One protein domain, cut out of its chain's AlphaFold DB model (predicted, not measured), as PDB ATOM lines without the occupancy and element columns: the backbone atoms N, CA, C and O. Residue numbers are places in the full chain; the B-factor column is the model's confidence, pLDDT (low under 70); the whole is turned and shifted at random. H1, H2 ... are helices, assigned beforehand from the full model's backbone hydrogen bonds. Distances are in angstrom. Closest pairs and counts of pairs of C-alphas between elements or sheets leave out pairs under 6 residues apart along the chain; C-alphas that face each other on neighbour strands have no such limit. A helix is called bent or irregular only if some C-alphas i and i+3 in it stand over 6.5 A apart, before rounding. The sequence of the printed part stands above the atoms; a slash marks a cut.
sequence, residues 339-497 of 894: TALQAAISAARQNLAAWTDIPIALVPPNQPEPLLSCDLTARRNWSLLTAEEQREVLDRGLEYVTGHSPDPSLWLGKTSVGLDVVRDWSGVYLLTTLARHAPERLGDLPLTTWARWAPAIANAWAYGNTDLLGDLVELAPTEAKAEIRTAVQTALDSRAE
ATOM      1  N   THR A 339      25.381  21.243  48.765       77.50
ATOM      2  CA  THR A 339      25.853  20.435  49.900       77.50
ATOM      3  C   THR A 339      24.702  19.877  50.740       77.50
ATOM      4  O   THR A 339      24.714  18.689  51.068       77.50
ATOM      5  N   ALA A 340      23.667  20.680  51.020       78.06
ATOM      6  CA  ALA A 340      22.504  20.245  51.800       78.06
ATOM      7  C   ALA A 340      21.707  19.133  51.091       78.06
ATOM      8  O   ALA A 340      21.348  18.128  51.705       78.06
ATOM      9  N   LEU A 341      21.505  19.265  49.776       84.06
ATOM     10  CA  LEU A 341      20.796  18.273  48.965       84.06
ATOM     11  C   LEU A 341      21.567  16.945  48.879       84.06
ATOM     12  O   LEU A 341      20.982  15.872  49.029       84.06
ATOM     13  N   GLN A 342      22.892  17.000  48.709       86.38
ATOM     14  CA  GLN A 342      23.742  15.803  48.674       86.38
ATOM     15  C   GLN A 342      23.761  15.079  50.033       86.38
ATOM     16  O   GLN A 342      23.770  13.842  50.083       86.38
ATOM     17  N   ALA A 343      23.749  15.839  51.133       86.69
ATOM     18  CA  ALA A 343      23.658  15.304  52.487       86.69
ATOM     19  C   ALA A 343      22.304  14.620  52.733       86.69
ATOM     20  O   ALA A 343      22.290  13.489  53.220       86.69
ATOM     21  N   ALA A 344      21.194  15.238  52.317       88.81
ATOM     22  CA  ALA A 344      19.852  14.665  52.443       88.81
ATOM     23  C   ALA A 344      19.707  13.342  51.667       88.81
ATOM     24  O   ALA A 344      19.235  12.347  52.218       88.81
ATOM     25  N   ILE A 345      20.205  13.275  50.425       89.25
ATOM     26  CA  ILE A 345      20.211  12.031  49.628       89.25
ATOM     27  C   ILE A 345      21.054  10.949  50.313       89.25
ATOM     28  O   ILE A 345      20.644   9.792  50.418       89.25
ATOM     29  N   SER A 346      22.230  11.320  50.821       90.06
ATOM     30  CA  SER A 346      23.117  10.382  51.516       90.06
ATOM     31  C   SER A 346      22.508   9.861  52.821       90.06
ATOM     32  O   SER A 346      22.665   8.680  53.134       90.06
ATOM     33  N   ALA A 347      21.783  10.706  53.556       90.19
ATOM     34  CA  ALA A 347      21.053  10.315  54.757       90.19
ATOM     35  C   ALA A 347      19.895   9.362  54.423       90.19
ATOM     36  O   ALA A 347      19.773   8.312  55.054       90.19
ATOM     37  N   ALA A 348      19.116   9.659  53.377       90.88
ATOM     38  CA  ALA A 348      18.011   8.812  52.926       90.88
ATOM     39  C   ALA A 348      18.463   7.411  52.470       90.88
ATOM     40  O   ALA A 348      17.729   6.437  52.631       90.88
ATOM     41  N   ARG A 349      19.696   7.277  51.957       91.19
ATOM     42  CA  ARG A 349      20.305   5.971  51.631       91.19
ATOM     43  C   ARG A 349      20.554   5.097  52.859       91.19
ATOM     44  O   ARG A 349      20.549   3.874  52.740       91.19
ATOM     45  N   GLN A 350      20.815   5.710  54.011       90.75
ATOM     46  CA  GLN A 350      21.126   5.011  55.262       90.75
ATOM     47  C   GLN A 350      19.881   4.808  56.127       90.75
ATOM     48  O   GLN A 350      19.776   3.810  56.837       90.75
ATOM     49  N   ASN A 351      18.941   5.752  56.067       91.06
ATOM     50  CA  ASN A 351      17.710   5.748  56.836       91.06
ATOM     51  C   ASN A 351      16.555   6.265  55.974       91.06
ATOM     52  O   ASN A 351      16.493   7.454  55.668       91.06
ATOM     53  N   LEU A 352      15.598   5.392  55.657       88.94
ATOM     54  CA  LEU A 352      14.442   5.738  54.829       88.94
ATOM     55  C   LEU A 352      13.612   6.896  55.413       88.94
ATOM     56  O   LEU A 352      13.058   7.686  54.656       88.94
ATOM     57  N   ALA A 353      13.567   7.054  56.741       87.25
ATOM     58  CA  ALA A 353      12.845   8.156  57.379       87.25
ATOM     59  C   ALA A 353      13.460   9.538  57.084       87.25
ATOM     60  O   ALA A 353      12.754  10.537  57.148       87.25
ATOM     61  N   ALA A 354      14.749   9.601  56.726       89.75
ATOM     62  CA  ALA A 354      15.418  10.844  56.336       89.75
ATOM     63  C   ALA A 354      15.064  11.289  54.905       89.75
ATOM     64  O   ALA A 354      15.481  12.358  54.467       89.75
ATOM     65  N   TRP A 355      14.278  10.499  54.160       93.81
ATOM     66  CA  TRP A 355      13.835  10.872  52.817       93.81
ATOM     67  C   TRP A 355      13.068  12.203  52.803       93.81
ATOM     68  O   TRP A 355      13.210  12.969  51.854       93.81
ATOM     69  N   THR A 356      12.331  12.536  53.867       89.06
ATOM     70  CA  THR A 356      11.574  13.798  53.967       89.06
ATOM     71  C   THR A 356      12.450  15.047  53.936       89.06
ATOM     72  O   THR A 356      11.965  16.122  53.596       89.06
ATOM     73  N   ASP A 357      13.738  14.916  54.252       88.00
ATOM     74  CA  ASP A 357      14.681  16.032  54.204       88.00
ATOM     75  C   ASP A 357      15.066  16.377  52.755       88.00
ATOM     76  O   ASP A 357      15.479  17.502  52.480       88.00
ATOM     77  N   ILE A 358      14.880  15.448  51.803       89.31
ATOM     78  CA  ILE A 358      15.167  15.683  50.381       89.31
ATOM     79  C   ILE A 358      14.186  16.707  49.791       89.31
ATOM     80  O   ILE A 358      14.666  17.720  49.285       89.31
ATOM     81  N   PRO A 359      12.845  16.539  49.868       87.19
ATOM     82  CA  PRO A 359      11.904  17.572  49.434       87.19
ATOM     83  C   PRO A 359      12.151  18.944  50.063       87.19
ATOM     84  O   PRO A 359      11.978  19.954  49.384       87.19
ATOM     85  N   ILE A 360      12.587  18.990  51.323       84.12
ATOM     86  CA  ILE A 360      12.938  20.238  52.009       84.12
ATOM     87  C   ILE A 360      14.196  20.857  51.381       84.12
ATOM     88  O   ILE A 360      14.167  22.014  50.980       84.12
ATOM     89  N   ALA A 361      15.262  20.074  51.197       85.56
ATOM     90  CA  ALA A 361      16.514  20.523  50.580       85.56
ATOM     91  C   ALA A 361      16.390  20.870  49.081       85.56
ATOM     92  O   ALA A 361      17.271  21.523  48.509       85.56
ATOM     93  N   LEU A 362      15.298  20.455  48.424       84.94
ATOM     94  CA  LEU A 362      14.968  20.896  47.068       84.94
ATOM     95  C   LEU A 362      14.589  22.389  47.000       84.94
ATOM     96  O   LEU A 362      14.559  22.965  45.906       84.94
ATOM     97  N   VAL A 363      14.312  23.008  48.149       78.25
ATOM     98  CA  VAL A 363      13.941  24.415  48.283       78.25
ATOM     99  C   VAL A 363      15.070  25.187  48.975       78.25
ATOM    100  O   VAL A 363      15.595  24.716  49.983       78.25
ATOM    101  N   PRO A 364      15.484  26.354  48.448       69.69
ATOM    102  CA  PRO A 364      16.463  27.204  49.120       69.69
ATOM    103  C   PRO A 364      15.955  27.664  50.500       69.69
ATOM    104  O   PRO A 364      14.761  27.937  50.635       69.69
ATOM    105  N   PRO A 365      16.834  27.802  51.508       56.03
ATOM    106  CA  PRO A 365      16.442  28.118  52.887       56.03
ATOM    107  C   PRO A 365      15.667  29.442  53.032       56.03
ATOM    108  O   PRO A 365      14.870  29.575  53.957       56.03
ATOM    109  N   ASN A 366      15.826  30.374  52.087       57.47
ATOM    110  CA  ASN A 366      15.218  31.708  52.121       57.47
ATOM    111  C   ASN A 366      13.850  31.829  51.416       57.47
ATOM    112  O   ASN A 366      13.357  32.940  51.230       57.47
ATOM    113  N   GLN A 367      13.219  30.724  50.996       54.62
ATOM    114  CA  GLN A 367      11.902  30.759  50.342       54.62
ATOM    115  C   GLN A 367      10.959  29.686  50.919       54.62
ATOM    116  O   GLN A 367      11.096  28.511  50.585       54.62
ATOM    117  N   PRO A 368       9.973  30.048  51.763       49.19
ATOM    118  CA  PRO A 368       9.026  29.085  52.330       49.19
ATOM    119  C   PRO A 368       7.894  28.691  51.362       49.19
ATOM    120  O   PRO A 368       7.380  27.577  51.445       49.19
ATOM    121  N   GLU A 369       7.518  29.553  50.412       53.66
ATOM    122  CA  GLU A 369       6.415  29.300  49.465       53.66
ATOM    123  C   GLU A 369       6.637  28.083  48.531       53.66
ATOM    124  O   GLU A 369       5.709  27.288  48.359       53.66
ATOM    125  N   PRO A 370       7.850  27.816  47.993       62.31
ATOM    126  CA  PRO A 370       8.115  26.629  47.175       62.31
ATOM    127  C   PRO A 370       8.111  25.310  47.962       62.31
ATOM    128  O   PRO A 370       7.986  24.242  47.357       62.31
ATOM    129  N   LEU A 371       8.230  25.347  49.297       69.94
ATOM    130  CA  LEU A 371       8.253  24.150  50.154       69.94
ATOM    131  C   LEU A 371       6.939  23.363  50.103       69.94
ATOM    132  O   LEU A 371       6.927  22.143  50.291       69.94
ATOM    133  N   LEU A 372       5.849  24.061  49.791       72.75
ATOM    134  CA  LEU A 372       4.486  23.540  49.723       72.75
ATOM    135  C   LEU A 372       3.993  23.370  48.276       72.75
ATOM    136  O   LEU A 372       2.800  23.194  48.028       72.75
ATOM    137  N   SER A 373       4.909  23.423  47.303       78.19
ATOM    138  CA  SER A 373       4.605  23.079  45.914       78.19
ATOM    139  C   SER A 373       4.333  21.576  45.777       78.19
ATOM    140  O   SER A 373       5.129  20.746  46.234       78.19
ATOM    141  N   CYS A 374       3.220  21.221  45.126       81.69
ATOM    142  CA  CYS A 374       2.811  19.826  44.928       81.69
ATOM    143  C   CYS A 374       3.681  19.053  43.933       81.69
ATOM    144  O   CYS A 374       3.668  17.827  43.945       81.69
ATOM    145  N   ASP A 375       4.414  19.732  43.055       88.12
ATOM    146  CA  ASP A 375       5.297  19.082  42.088       88.12
ATOM    147  C   ASP A 375       6.754  19.254  42.524       88.12
ATOM    148  O   ASP A 375       7.317  20.347  42.447       88.12
ATOM    149  N   LEU A 376       7.380  18.166  42.983       88.50
ATOM    150  CA  LEU A 376       8.778  18.171  43.413       88.50
ATOM    151  C   LEU A 376       9.727  18.520  42.258       88.50
ATOM    152  O   LEU A 376      10.789  19.090  42.507       88.50
ATOM    153  N   THR A 377       9.340  18.236  41.008       88.50
ATOM    154  CA  THR A 377      10.162  18.543  39.825       88.50
ATOM    155  C   THR A 377      10.214  20.035  39.510       88.50
ATOM    156  O   THR A 377      11.169  20.501  38.889       88.50
ATOM    157  N   ALA A 378       9.220  20.794  39.980       84.12
ATOM    158  CA  ALA A 378       9.148  22.239  39.812       84.12
ATOM    159  C   ALA A 378      10.013  23.003  40.832       84.12
ATOM    160  O   ALA A 378      10.186  24.216  40.714       84.12
ATOM    161  N   ARG A 379      10.571  22.320  41.842       84.88
ATOM    162  CA  ARG A 379      11.412  22.950  42.869       84.88
ATOM    163  C   ARG A 379      12.791  23.289  42.311       84.88
ATOM    164  O   ARG A 379      13.406  22.491  41.606       84.88
ATOM    165  N   ARG A 380      13.315  24.463  42.674       83.00
ATOM    166  CA  ARG A 380      14.527  25.063  42.081       83.00
ATOM    167  C   ARG A 380      15.731  24.114  42.052       83.00
ATOM    168  O   ARG A 380      16.373  23.968  41.009       83.00
ATOM    169  N   ASN A 381      16.004  23.421  43.160       85.81
ATOM    170  CA  ASN A 381      17.169  22.539  43.257       85.81
ATOM    171  C   ASN A 381      16.949  21.153  42.613       85.81
ATOM    172  O   ASN A 381      17.892  20.365  42.562       85.81
ATOM    173  N   TRP A 382      15.764  20.842  42.067       88.69
ATOM    174  CA  TRP A 382      15.524  19.587  41.334       88.69
ATOM    175  C   TRP A 382      16.421  19.462  40.098       88.69
ATOM    176  O   TRP A 382      16.958  18.393  39.808       88.69
ATOM    177  N   SER A 383      16.641  20.586  39.411       87.19
ATOM    178  CA  SER A 383      17.528  20.692  38.246       87.19
ATOM    179  C   SER A 383      18.995  20.367  38.553       87.19
ATOM    180  O   SER A 383      19.756  20.045  37.642       87.19
ATOM    181  N   LEU A 384      19.397  20.414  39.829       86.44
ATOM    182  CA  LEU A 384      20.740  20.038  40.254       86.44
ATOM    183  C   LEU A 384      20.909  18.514  40.277       86.44
ATOM    184  O   LEU A 384      22.026  18.029  40.131       86.44
ATOM    185  N   LEU A 385      19.844  17.733  40.448       88.12
ATOM    186  CA  LEU A 385      19.942  16.277  40.516       88.12
ATOM    187  C   LEU A 385      20.314  15.672  39.159       88.12
ATOM    188  O   LEU A 385      19.769  16.039  38.118       88.12
ATOM    189  N   THR A 386      21.206  14.685  39.170       90.75
ATOM    190  CA  THR A 386      21.444  13.844  37.989       90.75
ATOM    191  C   THR A 386      20.224  12.963  37.695       90.75
ATOM    192  O   THR A 386      19.433  12.665  38.584       90.75
ATOM    193  N   ALA A 387      20.084  12.458  36.466       89.81
ATOM    194  CA  ALA A 387      18.978  11.558  36.103       89.81
ATOM    195  C   ALA A 387      18.960  10.227  36.894       89.81
ATOM    196  O   ALA A 387      17.951   9.518  36.915       89.81
ATOM    197  N   GLU A 388      20.087   9.840  37.497       90.81
ATOM    198  CA  GLU A 388      20.167   8.701  38.418       90.81
ATOM    199  C   GLU A 388      19.674   9.092  39.815       90.81
ATOM    200  O   GLU A 388      18.809   8.409  40.355       90.81
ATOM    201  N   GLU A 389      20.120  10.238  40.342       91.00
ATOM    202  CA  GLU A 389      19.634  10.782  41.617       91.00
ATOM    203  C   GLU A 389      18.127  11.090  41.567       91.00
ATOM    204  O   GLU A 389      17.417  10.768  42.510       91.00
ATOM    205  N   GLN A 390      17.601  11.637  40.465       93.38
ATOM    206  CA  GLN A 390      16.160  11.880  40.295       93.38
ATOM    207  C   GLN A 390      15.346  10.583  40.391       93.38
ATOM    208  O   GLN A 390      14.341  10.537  41.098       93.38
ATOM    209  N   ARG A 391      15.791   9.509  39.719       91.12
ATOM    210  CA  ARG A 391      15.146   8.189  39.829       91.12
ATOM    211  C   ARG A 391      15.239   7.641  41.246       91.12
ATOM    212  O   ARG A 391      14.227   7.208  41.782       91.12
ATOM    213  N   GLU A 392      16.414   7.725  41.865       92.25
ATOM    214  CA  GLU A 392      16.619   7.267  43.239       92.25
ATOM    215  C   GLU A 392      15.699   7.996  44.228       92.25
ATOM    216  O   GLU A 392      15.096   7.351  45.084       92.25
ATOM    217  N   VAL A 393      15.542   9.317  44.093       93.06
ATOM    218  CA  VAL A 393      14.651  10.126  44.940       93.06
ATOM    219  C   VAL A 393      13.201   9.662  44.819       93.06
ATOM    220  O   VAL A 393      12.534   9.512  45.845       93.06
ATOM    221  N   LEU A 394      12.718   9.403  43.599       94.19
ATOM    222  CA  LEU A 394      11.352   8.921  43.369       94.19
ATOM    223  C   LEU A 394      11.152   7.483  43.875       94.19
ATOM    224  O   LEU A 394      10.133   7.192  44.499       94.19
ATOM    225  N   ASP A 395      12.122   6.590  43.656       92.38
ATOM    226  CA  ASP A 395      12.056   5.182  44.073       92.38
ATOM    227  C   ASP A 395      12.073   5.042  45.599       92.38
ATOM    228  O   ASP A 395      11.183   4.418  46.181       92.38
ATOM    229  N   ARG A 396      13.024   5.709  46.261       93.25
ATOM    230  CA  ARG A 396      13.096   5.800  47.728       93.25
ATOM    231  C   ARG A 396      11.849   6.447  48.316       93.25
ATOM    232  O   ARG A 396      11.376   6.032  49.368       93.25
ATOM    233  N   GLY A 397      11.302   7.449  47.636       93.88
ATOM    234  CA  GLY A 397      10.074   8.099  48.065       93.88
ATOM    235  C   GLY A 397       8.877   7.152  48.042       93.88
ATOM    236  O   GLY A 397       8.068   7.156  48.967       93.88
ATOM    237  N   LEU A 398       8.780   6.296  47.024       93.38
ATOM    238  CA  LEU A 398       7.712   5.303  46.932       93.38
ATOM    239  C   LEU A 398       7.841   4.229  48.027       93.38
ATOM    240  O   LEU A 398       6.834   3.825  48.620       93.38
ATOM    241  N   GLU A 399       9.073   3.813  48.351       92.75
ATOM    242  CA  GLU A 399       9.362   2.967  49.520       92.75
ATOM    243  C   GLU A 399       8.903   3.651  50.818       92.75
ATOM    244  O   GLU A 399       8.228   3.026  51.642       92.75
ATOM    245  N   TYR A 400       9.216   4.942  50.981       93.69
ATOM    246  CA  TYR A 400       8.818   5.741  52.139       93.69
ATOM    247  C   TYR A 400       7.292   5.831  52.269       93.69
ATOM    248  O   TYR A 400       6.755   5.472  53.314       93.69
ATOM    249  N   VAL A 401       6.575   6.214  51.209       93.94
ATOM    250  CA  VAL A 401       5.103   6.297  51.203       93.94
ATOM    251  C   VAL A 401       4.466   4.945  51.542       93.94
ATOM    252  O   VAL A 401       3.488   4.880  52.285       93.94
ATOM    253  N   THR A 402       5.046   3.840  51.074       92.75
ATOM    254  CA  THR A 402       4.533   2.496  51.376       92.75
ATOM    255  C   THR A 402       4.786   2.085  52.834       92.75
ATOM    256  O   THR A 402       3.947   1.408  53.437       92.75
ATOM    257  N   GLY A 403       5.913   2.490  53.426       89.50
ATOM    258  CA  GLY A 403       6.316   2.120  54.788       89.50
ATOM    259  C   GLY A 403       5.849   3.065  55.901       89.50
ATOM    260  O   GLY A 403       5.764   2.639  57.050       89.50
ATOM    261  N   HIS A 404       5.530   4.318  55.575       90.94
ATOM    262  CA  HIS A 404       5.182   5.365  56.539       90.94
ATOM    263  C   HIS A 404       3.668   5.500  56.748       90.94
ATOM    264  O   HIS A 404       2.862   5.134  55.886       90.94
ATOM    265  N   SER A 405       3.289   6.030  57.907       91.38
ATOM    266  CA  SER A 405       1.910   6.384  58.247       91.38
ATOM    267  C   SER A 405       1.896   7.845  58.690       91.38
ATOM    268  O   SER A 405       2.470   8.133  59.743       91.38
ATOM    269  N   PRO A 406       1.269   8.749  57.916       92.88
ATOM    270  CA  PRO A 406       1.124  10.145  58.313       92.88
ATOM    271  C   PRO A 406       0.391  10.275  59.654       92.88
ATOM    272  O   PRO A 406      -0.470   9.444  59.951       92.88
ATOM    273  N   ASP A 407       0.700  11.311  60.435       91.50
ATOM    274  CA  ASP A 407       0.049  11.622  61.713       91.50
ATOM    275  C   ASP A 407      -0.942  12.787  61.550       91.50
ATOM    276  O   ASP A 407      -0.559  13.961  61.608       91.50
ATOM    277  N   PRO A 408      -2.251  12.506  61.405       89.56
ATOM    278  CA  PRO A 408      -3.237  13.551  61.179       89.56
ATOM    279  C   PRO A 408      -3.393  14.515  62.355       89.56
ATOM    280  O   PRO A 408      -3.929  15.605  62.168       89.56
ATOM    281  N   SER A 409      -2.931  14.153  63.561       88.31
ATOM    282  CA  SER A 409      -3.022  15.018  64.743       88.31
ATOM    283  C   SER A 409      -2.166  16.286  64.635       88.31
ATOM    284  O   SER A 409      -2.406  17.252  65.370       88.31
ATOM    285  N   LEU A 410      -1.217  16.308  63.691       85.00
ATOM    286  CA  LEU A 410      -0.371  17.463  63.410       85.00
ATOM    287  C   LEU A 410      -1.123  18.595  62.683       85.00
ATOM    288  O   LEU A 410      -0.770  19.757  62.864       85.00
ATOM    289  N   TRP A 411      -2.177  18.294  61.907       86.19
ATOM    290  CA  TRP A 411      -2.943  19.309  61.156       86.19
ATOM    291  C   TRP A 411      -4.457  19.306  61.407       86.19
ATOM    292  O   TRP A 411      -5.080  20.366  61.334       86.19
ATOM    293  N   LEU A 412      -5.083  18.161  61.705       84.69
ATOM    294  CA  LEU A 412      -6.537  18.097  61.892       84.69
ATOM    295  C   LEU A 412      -6.975  18.884  63.132       84.69
ATOM    296  O   LEU A 412      -6.441  18.708  64.228       84.69
ATOM    297  N   GLY A 413      -7.975  19.751  62.956       75.56
ATOM    298  CA  GLY A 413      -8.525  20.588  64.027       75.56
ATOM    299  C   GLY A 413      -7.581  21.671  64.564       75.56
ATOM    300  O   GLY A 413      -7.900  22.308  65.568       75.56
ATOM    301  N   LYS A 414      -6.421  21.893  63.932       78.06
ATOM    302  CA  LYS A 414      -5.478  22.949  64.321       78.06
ATOM    303  C   LYS A 414      -5.830  24.264  63.624       78.06
ATOM    304  O   LYS A 414      -6.153  24.281  62.440       78.06
ATOM    305  N   THR A 415      -5.753  25.374  64.356       64.81
ATOM    306  CA  THR A 415      -5.953  26.731  63.814       64.81
ATOM    307  C   THR A 415      -4.716  27.258  63.087       64.81
ATOM    308  O   THR A 415      -4.834  28.077  62.181       64.81
ATOM    309  N   SER A 416      -3.533  26.764  63.450       67.81
ATOM    310  CA  SER A 416      -2.271  26.994  62.754       67.81
ATOM    311  C   SER A 416      -1.488  25.689  62.667       67.81
ATOM    312  O   SER A 416      -1.576  24.836  63.551       67.81
ATOM    313  N   VAL A 417      -0.745  25.523  61.577       72.31
ATOM    314  CA  VAL A 417       0.025  24.314  61.291       72.31
ATOM    315  C   VAL A 417       1.506  24.685  61.268       72.31
ATOM    316  O   VAL A 417       1.881  25.667  60.626       72.31
ATOM    317  N   GLY A 418       2.331  23.953  62.018       67.81
ATOM    318  CA  GLY A 418       3.777  24.162  62.068       67.81
ATOM    319  C   GLY A 418       4.500  23.522  60.879       67.81
ATOM    320  O   GLY A 418       3.906  22.811  60.073       67.81
ATOM    321  N   LEU A 419       5.811  23.753  60.767       69.44
ATOM    322  CA  LEU A 419       6.643  23.136  59.719       69.44
ATOM    323  C   LEU A 419       6.849  21.623  59.912       69.44
ATOM    324  O   LEU A 419       7.353  20.942  59.021       69.44
ATOM    325  N   ASP A 420       6.449  21.079  61.055       76.06
ATOM    326  CA  ASP A 420       6.496  19.656  61.374       76.06
ATOM    327  C   ASP A 420       5.629  18.799  60.438       76.06
ATOM    328  O   ASP A 420       6.003  17.662  60.143       76.06
ATOM    329  N   VAL A 421       4.551  19.355  59.866       82.38
ATOM    330  CA  VAL A 421       3.708  18.636  58.887       82.38
ATOM    331  C   VAL A 421       4.369  18.428  57.536       82.38
ATOM    332  O   VAL A 421       3.938  17.565  56.774       82.38
ATOM    333  N   VAL A 422       5.408  19.208  57.213       78.81
ATOM    334  CA  VAL A 422       6.044  19.180  55.888       78.81
ATOM    335  C   VAL A 422       6.577  17.787  55.577       78.81
ATOM    336  O   VAL A 422       6.566  17.377  54.419       78.81
ATOM    337  N   ARG A 423       6.981  17.025  56.596       82.88
ATOM    338  CA  ARG A 423       7.431  15.636  56.445       82.88
ATOM    339  C   ARG A 423       6.336  14.736  55.889       82.88
ATOM    340  O   ARG A 423       6.549  14.060  54.887       82.88
ATOM    341  N   ASP A 424       5.155  14.800  56.492       86.06
ATOM    342  CA  ASP A 424       4.008  14.011  56.064       86.06
ATOM    343  C   ASP A 424       3.442  14.534  54.742       86.06
ATOM    344  O   ASP A 424       3.139  13.751  53.853       86.06
ATOM    345  N   TRP A 425       3.376  15.847  54.526       89.19
ATOM    346  CA  TRP A 425       2.889  16.391  53.252       89.19
ATOM    347  C   TRP A 425       3.867  16.184  52.090       89.19
ATOM    348  O   TRP A 425       3.434  16.080  50.945       89.19
ATOM    349  N   SER A 426       5.160  16.002  52.363       88.75
ATOM    350  CA  SER A 426       6.157  15.660  51.341       88.75
ATOM    351  C   SER A 426       5.845  14.351  50.617       88.75
ATOM    352  O   SER A 426       6.128  14.234  49.424       88.75
ATOM    353  N   GLY A 427       5.224  13.379  51.291       92.06
ATOM    354  CA  GLY A 427       4.761  12.169  50.614       92.06
ATOM    355  C   GLY A 427       3.547  12.416  49.717       92.06
ATOM    356  O   GLY A 427       3.461  11.821  48.647       92.06
ATOM    357  N   VAL A 428       2.660  13.357  50.068       92.38
ATOM    358  CA  VAL A 428       1.570  13.789  49.172       92.38
ATOM    359  C   VAL A 428       2.144  14.478  47.937       92.38
ATOM    360  O   VAL A 428       1.730  14.161  46.828       92.38
ATOM    361  N   TYR A 429       3.149  15.342  48.108       91.50
ATOM    362  CA  TYR A 429       3.821  16.020  46.994       91.50
ATOM    363  C   TYR A 429       4.543  15.040  46.069       91.50
ATOM    364  O   TYR A 429       4.533  15.200  44.849       91.50
ATOM    365  N   LEU A 430       5.127  13.973  46.615       93.69
ATOM    366  CA  LEU A 430       5.634  12.883  45.790       93.69
ATOM    367  C   LEU A 430       4.513  12.204  45.002       93.69
ATOM    368  O   LEU A 430       4.671  11.986  43.806       93.69
ATOM    369  N   LEU A 431       3.392  11.872  45.646       93.88
ATOM    370  CA  LEU A 431       2.266  11.217  44.980       93.88
ATOM    371  C   LEU A 431       1.708  12.070  43.833       93.88
ATOM    372  O   LEU A 431       1.502  11.545  42.742       93.88
ATOM    373  N   THR A 432       1.546  13.381  44.023       92.38
ATOM    374  CA  THR A 432       1.136  14.308  42.952       92.38
ATOM    375  C   THR A 432       2.204  14.461  41.866       92.38
ATOM    376  O   THR A 432       1.870  14.547  40.685       92.38
ATOM    377  N   THR A 433       3.491  14.424  42.227       92.31
ATOM    378  CA  THR A 433       4.600  14.400  41.253       92.31
ATOM    379  C   THR A 433       4.531  13.149  40.374       92.31
ATOM    380  O   THR A 433       4.657  13.232  39.154       92.31
ATOM    381  N   LEU A 434       4.290  11.983  40.981       93.38
ATOM    382  CA  LEU A 434       4.132  10.721  40.264       93.38
ATOM    383  C   LEU A 434       2.863  10.718  39.410       93.38
ATOM    384  O   LEU A 434       2.931  10.297  38.264       93.38
ATOM    385  N   ALA A 435       1.742  11.248  39.906       91.81
ATOM    386  CA  ALA A 435       0.505  11.368  39.131       91.81
ATOM    387  C   ALA A 435       0.721  12.110  37.804       91.81
ATOM    388  O   ALA A 435       0.208  11.689  36.771       91.81
ATOM    389  N   ARG A 436       1.526  13.178  37.821       90.62
ATOM    390  CA  ARG A 436       1.808  13.989  36.633       90.62
ATOM    391  C   ARG A 436       2.851  13.377  35.701       90.62
ATOM    392  O   ARG A 436       2.666  13.398  34.488       90.62
ATOM    393  N   HIS A 437       3.962  12.889  36.251       91.38
ATOM    394  CA  HIS A 437       5.148  12.549  35.450       91.38
ATOM    395  C   HIS A 437       5.359  11.045  35.249       91.38
ATOM    396  O   HIS A 437       6.111  10.662  34.357       91.38
ATOM    397  N   ALA A 438       4.729  10.202  36.071       90.75
ATOM    398  CA  ALA A 438       4.864   8.743  36.037       90.75
ATOM    399  C   ALA A 438       3.606   8.026  36.594       90.75
ATOM    400  O   ALA A 438       3.706   7.276  37.578       90.75
ATOM    401  N   PRO A 439       2.403   8.276  36.030       91.62
ATOM    402  CA  PRO A 439       1.129   7.795  36.579       91.62
ATOM    403  C   PRO A 439       1.049   6.267  36.680       91.62
ATOM    404  O   PRO A 439       0.396   5.736  37.578       91.62
ATOM    405  N   GLU A 440       1.753   5.542  35.810       90.38
ATOM    406  CA  GLU A 440       1.840   4.082  35.831       90.38
ATOM    407  C   GLU A 440       2.366   3.539  37.164       90.38
ATOM    408  O   GLU A 440       1.942   2.472  37.606       90.38
ATOM    409  N   ARG A 441       3.224   4.300  37.855       89.75
ATOM    410  CA  ARG A 441       3.811   3.902  39.140       89.75
ATOM    411  C   ARG A 441       2.816   3.937  40.296       89.75
ATOM    412  O   ARG A 441       3.064   3.316  41.326       89.75
ATOM    413  N   LEU A 442       1.708   4.663  40.150       90.25
ATOM    414  CA  LEU A 442       0.646   4.707  41.155       90.25
ATOM    415  C   LEU A 442      -0.252   3.466  41.102       90.25
ATOM    416  O   LEU A 442      -0.857   3.118  42.115       90.25
ATOM    417  N   GLY A 443      -0.312   2.781  39.954       81.75
ATOM    418  CA  GLY A 443      -1.127   1.576  39.770       81.75
ATOM    419  C   GLY A 443      -0.706   0.402  40.660       81.75
ATOM    420  O   GLY A 443      -1.546  -0.417  41.026       81.75
ATOM    421  N   ASP A 444       0.565   0.362  41.064       82.69
ATOM    422  CA  ASP A 444       1.134  -0.702  41.899       82.69
ATOM    423  C   ASP A 444       1.009  -0.427  43.411       82.69
ATOM    424  O   ASP A 444       1.389  -1.266  44.236       82.69
ATOM    425  N   LEU A 445       0.483   0.739  43.810       90.88
ATOM    426  CA  LEU A 445       0.341   1.090  45.222       90.88
ATOM    427  C   LEU A 445      -0.757   0.255  45.902       90.88
ATOM    428  O   LEU A 445      -1.910   0.269  45.459       90.88
ATOM    429  N   PRO A 446      -0.463  -0.411  47.037       91.75
ATOM    430  CA  PRO A 446      -1.473  -1.137  47.794       91.75
ATOM    431  C   PRO A 446      -2.618  -0.224  48.243       91.75
ATOM    432  O   PRO A 446      -2.394   0.902  48.692       91.75
ATOM    433  N   LEU A 447      -3.849  -0.743  48.239       91.81
ATOM    434  CA  LEU A 447      -5.019  -0.006  48.731       91.81
ATOM    435  C   LEU A 447      -4.852   0.456  50.193       91.81
ATOM    436  O   LEU A 447      -5.294   1.536  50.573       91.81
ATOM    437  N   THR A 448      -4.142  -0.330  51.006       93.31
ATOM    438  CA  THR A 448      -3.798   0.018  52.393       93.31
ATOM    439  C   THR A 448      -2.864   1.223  52.497       93.31
ATOM    440  O   THR A 448      -2.851   1.898  53.523       93.31
ATOM    441  N   THR A 449      -2.069   1.510  51.466       94.81
ATOM    442  CA  THR A 449      -1.255   2.728  51.390       94.81
ATOM    443  C   THR A 449      -2.146   3.926  51.097       94.81
ATOM    444  O   THR A 449      -2.105   4.894  51.847       94.81
ATOM    445  N   TRP A 450      -3.035   3.832  50.106       95.00
ATOM    446  CA  TRP A 450      -4.014   4.887  49.828       95.00
ATOM    447  C   TRP A 450      -4.872   5.242  51.048       95.00
ATOM    448  O   TRP A 450      -4.992   6.417  51.383       95.00
ATOM    449  N   ALA A 451      -5.397   4.241  51.762       93.19
ATOM    450  CA  ALA A 451      -6.189   4.461  52.973       93.19
ATOM    451  C   ALA A 451      -5.389   5.165  54.089       93.19
ATOM    452  O   ALA A 451      -5.901   6.073  54.737       93.19
ATOM    453  N   ARG A 452      -4.112   4.798  54.292       94.69
ATOM    454  CA  ARG A 452      -3.228   5.463  55.273       94.69
ATOM    455  C   ARG A 452      -2.938   6.917  54.917       94.69
ATOM    456  O   ARG A 452      -2.833   7.753  55.808       94.69
ATOM    457  N   TRP A 453      -2.792   7.206  53.629       95.38
ATOM    458  CA  TRP A 453      -2.431   8.532  53.136       95.38
ATOM    459  C   TRP A 453      -3.635   9.442  52.881       95.38
ATOM    460  O   TRP A 453      -3.456  10.655  52.785       95.38
ATOM    461  N   ALA A 454      -4.856   8.903  52.850       94.75
ATOM    462  CA  ALA A 454      -6.090   9.659  52.639       94.75
ATOM    463  C   ALA A 454      -6.230  10.912  53.538       94.75
ATOM    464  O   ALA A 454      -6.531  11.975  52.990       94.75
ATOM    465  N   PRO A 455      -5.941  10.878  54.859       93.56
ATOM    466  CA  PRO A 455      -5.978  12.078  55.704       93.56
ATOM    467  C   PRO A 455      -4.990  13.171  55.292       93.56
ATOM    468  O   PRO A 455      -5.322  14.353  55.385       93.56
ATOM    469  N   ALA A 456      -3.790  12.790  54.845       92.44
ATOM    470  CA  ALA A 456      -2.776  13.733  54.381       92.44
ATOM    471  C   ALA A 456      -3.150  14.294  53.002       92.44
ATOM    472  O   ALA A 456      -3.113  15.505  52.816       92.44
ATOM    473  N   ILE A 457      -3.604  13.443  52.073       92.69
ATOM    474  CA  ILE A 457      -4.091  13.856  50.744       92.69
ATOM    475  C   ILE A 457      -5.239  14.863  50.884       92.69
ATOM    476  O   ILE A 457      -5.233  15.889  50.215       92.69
ATOM    477  N   ALA A 458      -6.181  14.617  51.799       90.38
ATOM    478  CA  ALA A 458      -7.331  15.486  52.043       90.38
ATOM    479  C   ALA A 458      -6.977  16.885  52.591       90.38
ATOM    480  O   ALA A 458      -7.799  17.795  52.491       90.38
ATOM    481  N   ASN A 459      -5.800  17.064  53.202       86.88
ATOM    482  CA  ASN A 459      -5.460  18.275  53.962       86.88
ATOM    483  C   ASN A 459      -4.182  18.987  53.510       86.88
ATOM    484  O   ASN A 459      -3.969  20.128  53.925       86.88
ATOM    485  N   ALA A 460      -3.340  18.344  52.698       86.25
ATOM    486  CA  ALA A 460      -2.092  18.930  52.235       86.25
ATOM    487  C   ALA A 460      -2.344  20.235  51.473       86.25
ATOM    488  O   ALA A 460      -3.251  20.333  50.641       86.25
ATOM    489  N   TRP A 461      -1.539  21.254  51.764       80.62
ATOM    490  CA  TRP A 461      -1.616  22.521  51.047       80.62
ATOM    491  C   TRP A 461      -1.043  22.367  49.639       80.62
ATOM    492  O   TRP A 461       0.016  21.774  49.459       80.62
ATOM    493  N   ALA A 462      -1.746  22.911  48.646       68.81
ATOM    494  CA  ALA A 462      -1.377  22.802  47.241       68.81
ATOM    495  C   ALA A 462      -1.126  24.172  46.616       68.81
ATOM    496  O   ALA A 462      -2.019  24.768  46.013       68.81
ATOM    497  N   TYR A 463       0.093  24.688  46.787       63.06
ATOM    498  CA  TYR A 463       0.470  25.994  46.253       63.06
ATOM    499  C   TYR A 463       0.899  25.901  44.776       63.06
ATOM    500  O   TYR A 463       1.634  24.990  44.387       63.06
ATOM    501  N   GLY A 464       0.444  26.848  43.948       54.69
ATOM    502  CA  GLY A 464       0.897  27.053  42.563       54.69
ATOM    503  C   GLY A 464       0.340  26.104  41.490       54.69
ATOM    504  O   GLY A 464       0.549  26.360  40.306       54.69
ATOM    505  N   ASN A 465      -0.359  25.018  41.851       63.50
ATOM    506  CA  ASN A 465      -0.962  24.096  40.877       63.50
ATOM    507  C   ASN A 465      -2.090  23.258  41.517       63.50
ATOM    508  O   ASN A 465      -1.889  22.112  41.917       63.50
ATOM    509  N   THR A 466      -3.267  23.866  41.672       60.41
ATOM    510  CA  THR A 466      -4.408  23.305  42.418       60.41
ATOM    511  C   THR A 466      -4.982  22.020  41.824       60.41
ATOM    512  O   THR A 466      -5.545  21.214  42.562       60.41
ATOM    513  N   ASP A 467      -4.794  21.795  40.525       73.62
ATOM    514  CA  ASP A 467      -5.418  20.685  39.796       73.62
ATOM    515  C   ASP A 467      -4.737  19.334  40.088       73.62
ATOM    516  O   ASP A 467      -5.370  18.286  40.020       73.62
ATOM    517  N   LEU A 468      -3.477  19.353  40.546       81.31
ATOM    518  CA  LEU A 468      -2.673  18.152  40.812       81.31
ATOM    519  C   LEU A 468      -3.261  17.199  41.852       81.31
ATOM    520  O   LEU A 468      -3.100  15.983  41.745       81.31
ATOM    521  N   LEU A 469      -3.894  17.739  42.896       86.62
ATOM    522  CA  LEU A 469      -4.563  16.903  43.892       86.62
ATOM    523  C   LEU A 469      -5.794  16.219  43.285       86.62
ATOM    524  O   LEU A 469      -6.065  15.069  43.620       86.62
ATOM    525  N   GLY A 470      -6.498  16.894  42.372       86.12
ATOM    526  CA  GLY A 470      -7.586  16.308  41.593       86.12
ATOM    527  C   GLY A 470      -7.086  15.179  40.693       86.12
ATOM    528  O   GLY A 470      -7.617  14.074  40.778       86.12
ATOM    529  N   ASP A 471      -6.010  15.418  39.935       86.94
ATOM    530  CA  ASP A 471      -5.374  14.420  39.059       86.94
ATOM    531  C   ASP A 471      -4.955  13.162  39.841       86.94
ATOM    532  O   ASP A 471      -5.209  12.026  39.426       86.94
ATOM    533  N   LEU A 472      -4.349  13.347  41.022       91.94
ATOM    534  CA  LEU A 472      -3.969  12.241  41.903       91.94
ATOM    535  C   LEU A 472      -5.188  11.419  42.334       91.94
ATOM    536  O   LEU A 472      -5.147  10.187  42.318       91.94
ATOM    537  N   VAL A 473      -6.267  12.093  42.738       92.00
ATOM    538  CA  VAL A 473      -7.502  11.418  43.142       92.00
ATOM    539  C   VAL A 473      -8.142  10.718  41.951       92.00
ATOM    540  O   VAL A 473      -8.633   9.608  42.125       92.00
ATOM    541  N   GLU A 474      -8.111  11.291  40.747       91.19
ATOM    542  CA  GLU A 474      -8.665  10.679  39.537       91.19
ATOM    543  C   GLU A 474      -7.993   9.337  39.207       91.19
ATOM    544  O   GLU A 474      -8.690   8.372  38.869       91.19
ATOM    545  N   LEU A 475      -6.675   9.244  39.401       91.69
ATOM    546  CA  LEU A 475      -5.890   8.022  39.208       91.69
ATOM    547  C   LEU A 475      -6.046   6.994  40.342       91.69
ATOM    548  O   LEU A 475      -5.670   5.832  40.170       91.69
ATOM    549  N   ALA A 476      -6.602   7.380  41.493       92.00
ATOM    550  CA  ALA A 476      -6.776   6.472  42.620       92.00
ATOM    551  C   ALA A 476      -7.842   5.384  42.331       92.00
ATOM    552  O   ALA A 476      -8.873   5.666  41.702       92.00
ATOM    553  N   PRO A 477      -7.659   4.145  42.837       91.94
ATOM    554  CA  PRO A 477      -8.683   3.099  42.783       91.94
ATOM    555  C   PRO A 477     -10.024   3.551  43.379       91.94
ATOM    556  O   PRO A 477     -10.066   4.408  44.261       91.94
ATOM    557  N   THR A 478     -11.139   2.957  42.945       90.25
ATOM    558  CA  THR A 478     -12.484   3.353  43.406       90.25
ATOM    559  C   THR A 478     -12.636   3.267  44.926       90.25
ATOM    560  O   THR A 478     -13.204   4.168  45.541       90.25
ATOM    561  N   GLU A 479     -12.088   2.226  45.545       92.12
ATOM    562  CA  GLU A 479     -12.081   2.053  46.995       92.12
ATOM    563  C   GLU A 479     -11.217   3.124  47.683       92.12
ATOM    564  O   GLU A 479     -11.625   3.685  48.695       92.12
ATOM    565  N   ALA A 480     -10.074   3.494  47.096       92.75
ATOM    566  CA  ALA A 480      -9.209   4.556  47.614       92.75
ATOM    567  C   ALA A 480      -9.882   5.933  47.536       92.75
ATOM    568  O   ALA A 480      -9.798   6.714  48.482       92.75
ATOM    569  N   LYS A 481     -10.606   6.220  46.447       94.25
ATOM    570  CA  LYS A 481     -11.409   7.447  46.308       94.25
ATOM    571  C   LYS A 481     -12.444   7.571  47.427       94.25
ATOM    572  O   LYS A 481     -12.677   8.676  47.914       94.25
ATOM    573  N   ALA A 482     -13.056   6.459  47.846       92.81
ATOM    574  CA  ALA A 482     -14.009   6.457  48.953       92.81
ATOM    575  C   ALA A 482     -13.339   6.812  50.291       92.81
ATOM    576  O   ALA A 482     -13.881   7.643  51.017       92.81
ATOM    577  N   GLU A 483     -12.153   6.262  50.571       95.06
ATOM    578  CA  GLU A 483     -11.360   6.596  51.767       95.06
ATOM    579  C   GLU A 483     -10.920   8.068  51.773       95.06
ATOM    580  O   GLU A 483     -11.071   8.764  52.778       95.06
ATOM    581  N   ILE A 484     -10.443   8.586  50.633       94.94
ATOM    582  CA  ILE A 484     -10.063  10.002  50.487       94.94
ATOM    583  C   ILE A 484     -11.278  10.904  50.712       94.94
ATOM    584  O   ILE A 484     -11.184  11.874  51.458       94.94
ATOM    585  N   ARG A 485     -12.440  10.569  50.145       94.56
ATOM    586  CA  ARG A 485     -13.684  11.313  50.386       94.56
ATOM    587  C   ARG A 485     -14.057  11.340  51.871       94.56
ATOM    588  O   ARG A 485     -14.398  12.401  52.382       94.56
ATOM    589  N   THR A 486     -13.973  10.208  52.570       94.31
ATOM    590  CA  THR A 486     -14.244  10.148  54.016       94.31
ATOM    591  C   THR A 486     -13.248  10.994  54.814       94.31
ATOM    592  O   THR A 486     -13.637  11.689  55.756       94.31
ATOM    593  N   ALA A 487     -11.978  11.013  54.410       93.81
ATOM    594  CA  ALA A 487     -10.980  11.900  54.996       93.81
ATOM    595  C   ALA A 487     -11.274  13.389  54.727       93.81
ATOM    596  O   ALA A 487     -11.107  14.207  55.629       93.81
ATOM    597  N   VAL A 488     -11.765  13.742  53.534       93.81
ATOM    598  CA  VAL A 488     -12.206  15.104  53.179       93.81
ATOM    599  C   VAL A 488     -13.416  15.534  54.017       93.81
ATOM    600  O   VAL A 488     -13.413  16.642  54.549       93.81
ATOM    601  N   GLN A 489     -14.408  14.658  54.210       92.31
ATOM    602  CA  GLN A 489     -15.544  14.911  55.111       92.31
ATOM    603  C   GLN A 489     -15.068  15.145  56.553       92.31
ATOM    604  O   GLN A 489     -15.434  16.133  57.180       92.31
ATOM    605  N   THR A 490     -14.163  14.294  57.047       91.56
ATOM    606  CA  THR A 490     -13.572  14.442  58.389       91.56
ATOM    607  C   THR A 490     -12.798  15.760  58.525       91.56
ATOM    608  O   THR A 490     -12.867  16.431  59.556       91.56
ATOM    609  N   ALA A 491     -12.067  16.158  57.480       89.06
ATOM    610  CA  ALA A 491     -11.343  17.422  57.441       89.06
ATOM    611  C   ALA A 491     -12.305  18.613  57.535       89.06
ATOM    612  O   ALA A 491     -12.111  19.474  58.397       89.06
ATOM    613  N   LEU A 492     -13.365  18.617  56.719       90.06
ATOM    614  CA  LEU A 492     -14.428  19.622  56.750       90.06
ATOM    615  C   LEU A 492     -15.051  19.725  58.150       90.06
ATOM    616  O   LEU A 492     -15.134  20.820  58.710       90.06
ATOM    617  N   ASP A 493     -15.373  18.586  58.762       87.12
ATOM    618  CA  ASP A 493     -15.948  18.519  60.105       87.12
ATOM    619  C   ASP A 493     -15.007  19.016  61.203       87.12
ATOM    620  O   ASP A 493     -15.476  19.507  62.227       87.12
ATOM    621  N   SER A 494     -13.691  18.934  61.009       85.00
ATOM    622  CA  SER A 494     -12.695  19.380  61.991       85.00
ATOM    623  C   SER A 494     -12.284  20.850  61.846       85.00
ATOM    624  O   SER A 494     -11.692  21.412  62.768       85.00
ATOM    625  N   ARG A 495     -12.578  21.500  60.712       82.25
ATOM    626  CA  ARG A 495     -12.082  22.854  60.427       82.25
ATOM    627  C   ARG A 495     -12.767  23.935  61.263       82.25
ATOM    628  O   ARG A 495     -13.992  23.966  61.395       82.25
ATOM    629  N   ALA A 496     -11.953  24.866  61.762       82.25
ATOM    630  CA  ALA A 496     -12.412  26.074  62.449       82.25
ATOM    631  C   ALA A 496     -12.909  27.159  61.477       82.25
ATOM    632  O   ALA A 496     -13.780  27.945  61.837       82.25
ATOM    633  N   GLU A 497     -12.396  27.168  60.242       85.38
ATOM    634  CA  GLU A 497     -12.721  28.153  59.205       85.38
ATOM    635  C   GLU A 497     -13.050  27.468  57.875       85.38
ATOM    636  O   GLU A 497     -12.437  26.459  57.500       85.38
TER     637      GLU A 497
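AT A GLANCE: This is residues 339 to 497 of the 894 residues of an uncharacterized protein of Micromonospora sp. 4G51 (UniProt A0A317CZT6). One long helix, H6, runs through the middle of a compact body of crossed helices, with the hairpin H1 and H2 and the long helix H5 to one side of it and H8, H9 and H10 to the other. H2 and H5 pack on H6 from the first side and H8 and H9 from the second, while H10 packs on H8 away from H6; the short H3 and H4 are near H2, and the short H7 packs on H6. The printed part has 159 residues with ten named helices, H1 to H10 in order along the chain, and no named strand: all helix. It is compact and rounded, with a radius of gyration of the C-alphas of 15.0 A and spans of 43 by 34 by 28 A.

IN THESE COORDINATES: H6, residues 419 to 437, is 26.5 A long, from C-alpha 419 at (6.643, 23.136, 59.719) to C-alpha 437 at (5.148, 12.549, 35.450), with a kink of 38 degrees near residue 426. H5, residues 387 to 403, and H10, residues 478 to 494, are each 24.5 A long. H1, residues 339 to 350, is 17.0 A and begins at (25.853, 20.435, 49.900). The others are H2, 352 to 361; H3, 369 to 372; H4, 380 to 384; H7, 439 to 442; H8, 447 to 457; and H9, 467 to 475. H8 is irregular, with C-alphas 452 and 455 7.2 A apart; H2, 6.7 A from C-alpha 353 to 356, and H4, 6.54 A from C-alpha 380 to 383, are only just so.

HOW THE PARTS SIT: H6 is the hub, touching five helices. H2 touches it about perpendicular, at 85 degrees, the closest C-alphas being those of Thr 356 and Arg 423, 5.2 A. H5 touches it at a steep tilt of 63 degrees, Val 401 to Gly 427, 5.9 A between C-alphas. H9 touches it at 66 degrees, a steep tilt, with C-alphas 435 and 472 5.3 A apart. H8 and H10 touch at a shallow tilt of 30 degrees, the same way, closest at C-alphas 454 and 484, 4.5 A. Every O i to N i+4 pair is within hydrogen-bond range in H9 and H10, against 7 of 8 in H1, 12 of 13 in H5, 11 of 15 in H6 and 5 of 7 in H8. H2 has 1 of 6, with 5 of 7 O i to N i+3 pairs, and H4 0 of 1, with 1 of 2; H3 and H7 are too short for an i+4 pair.

THE WHOLE: The C-alphas farthest apart, of Glu 388 and Ala 496, are 44.1 A apart. The printed part has no cut, and H5 to H6 is the one long link, of 15 residues. Mean pLDDT of the printed part is 85.9; residues 364 to 371, 415 to 416, 418 to 419 and 462 to 466 are under 70.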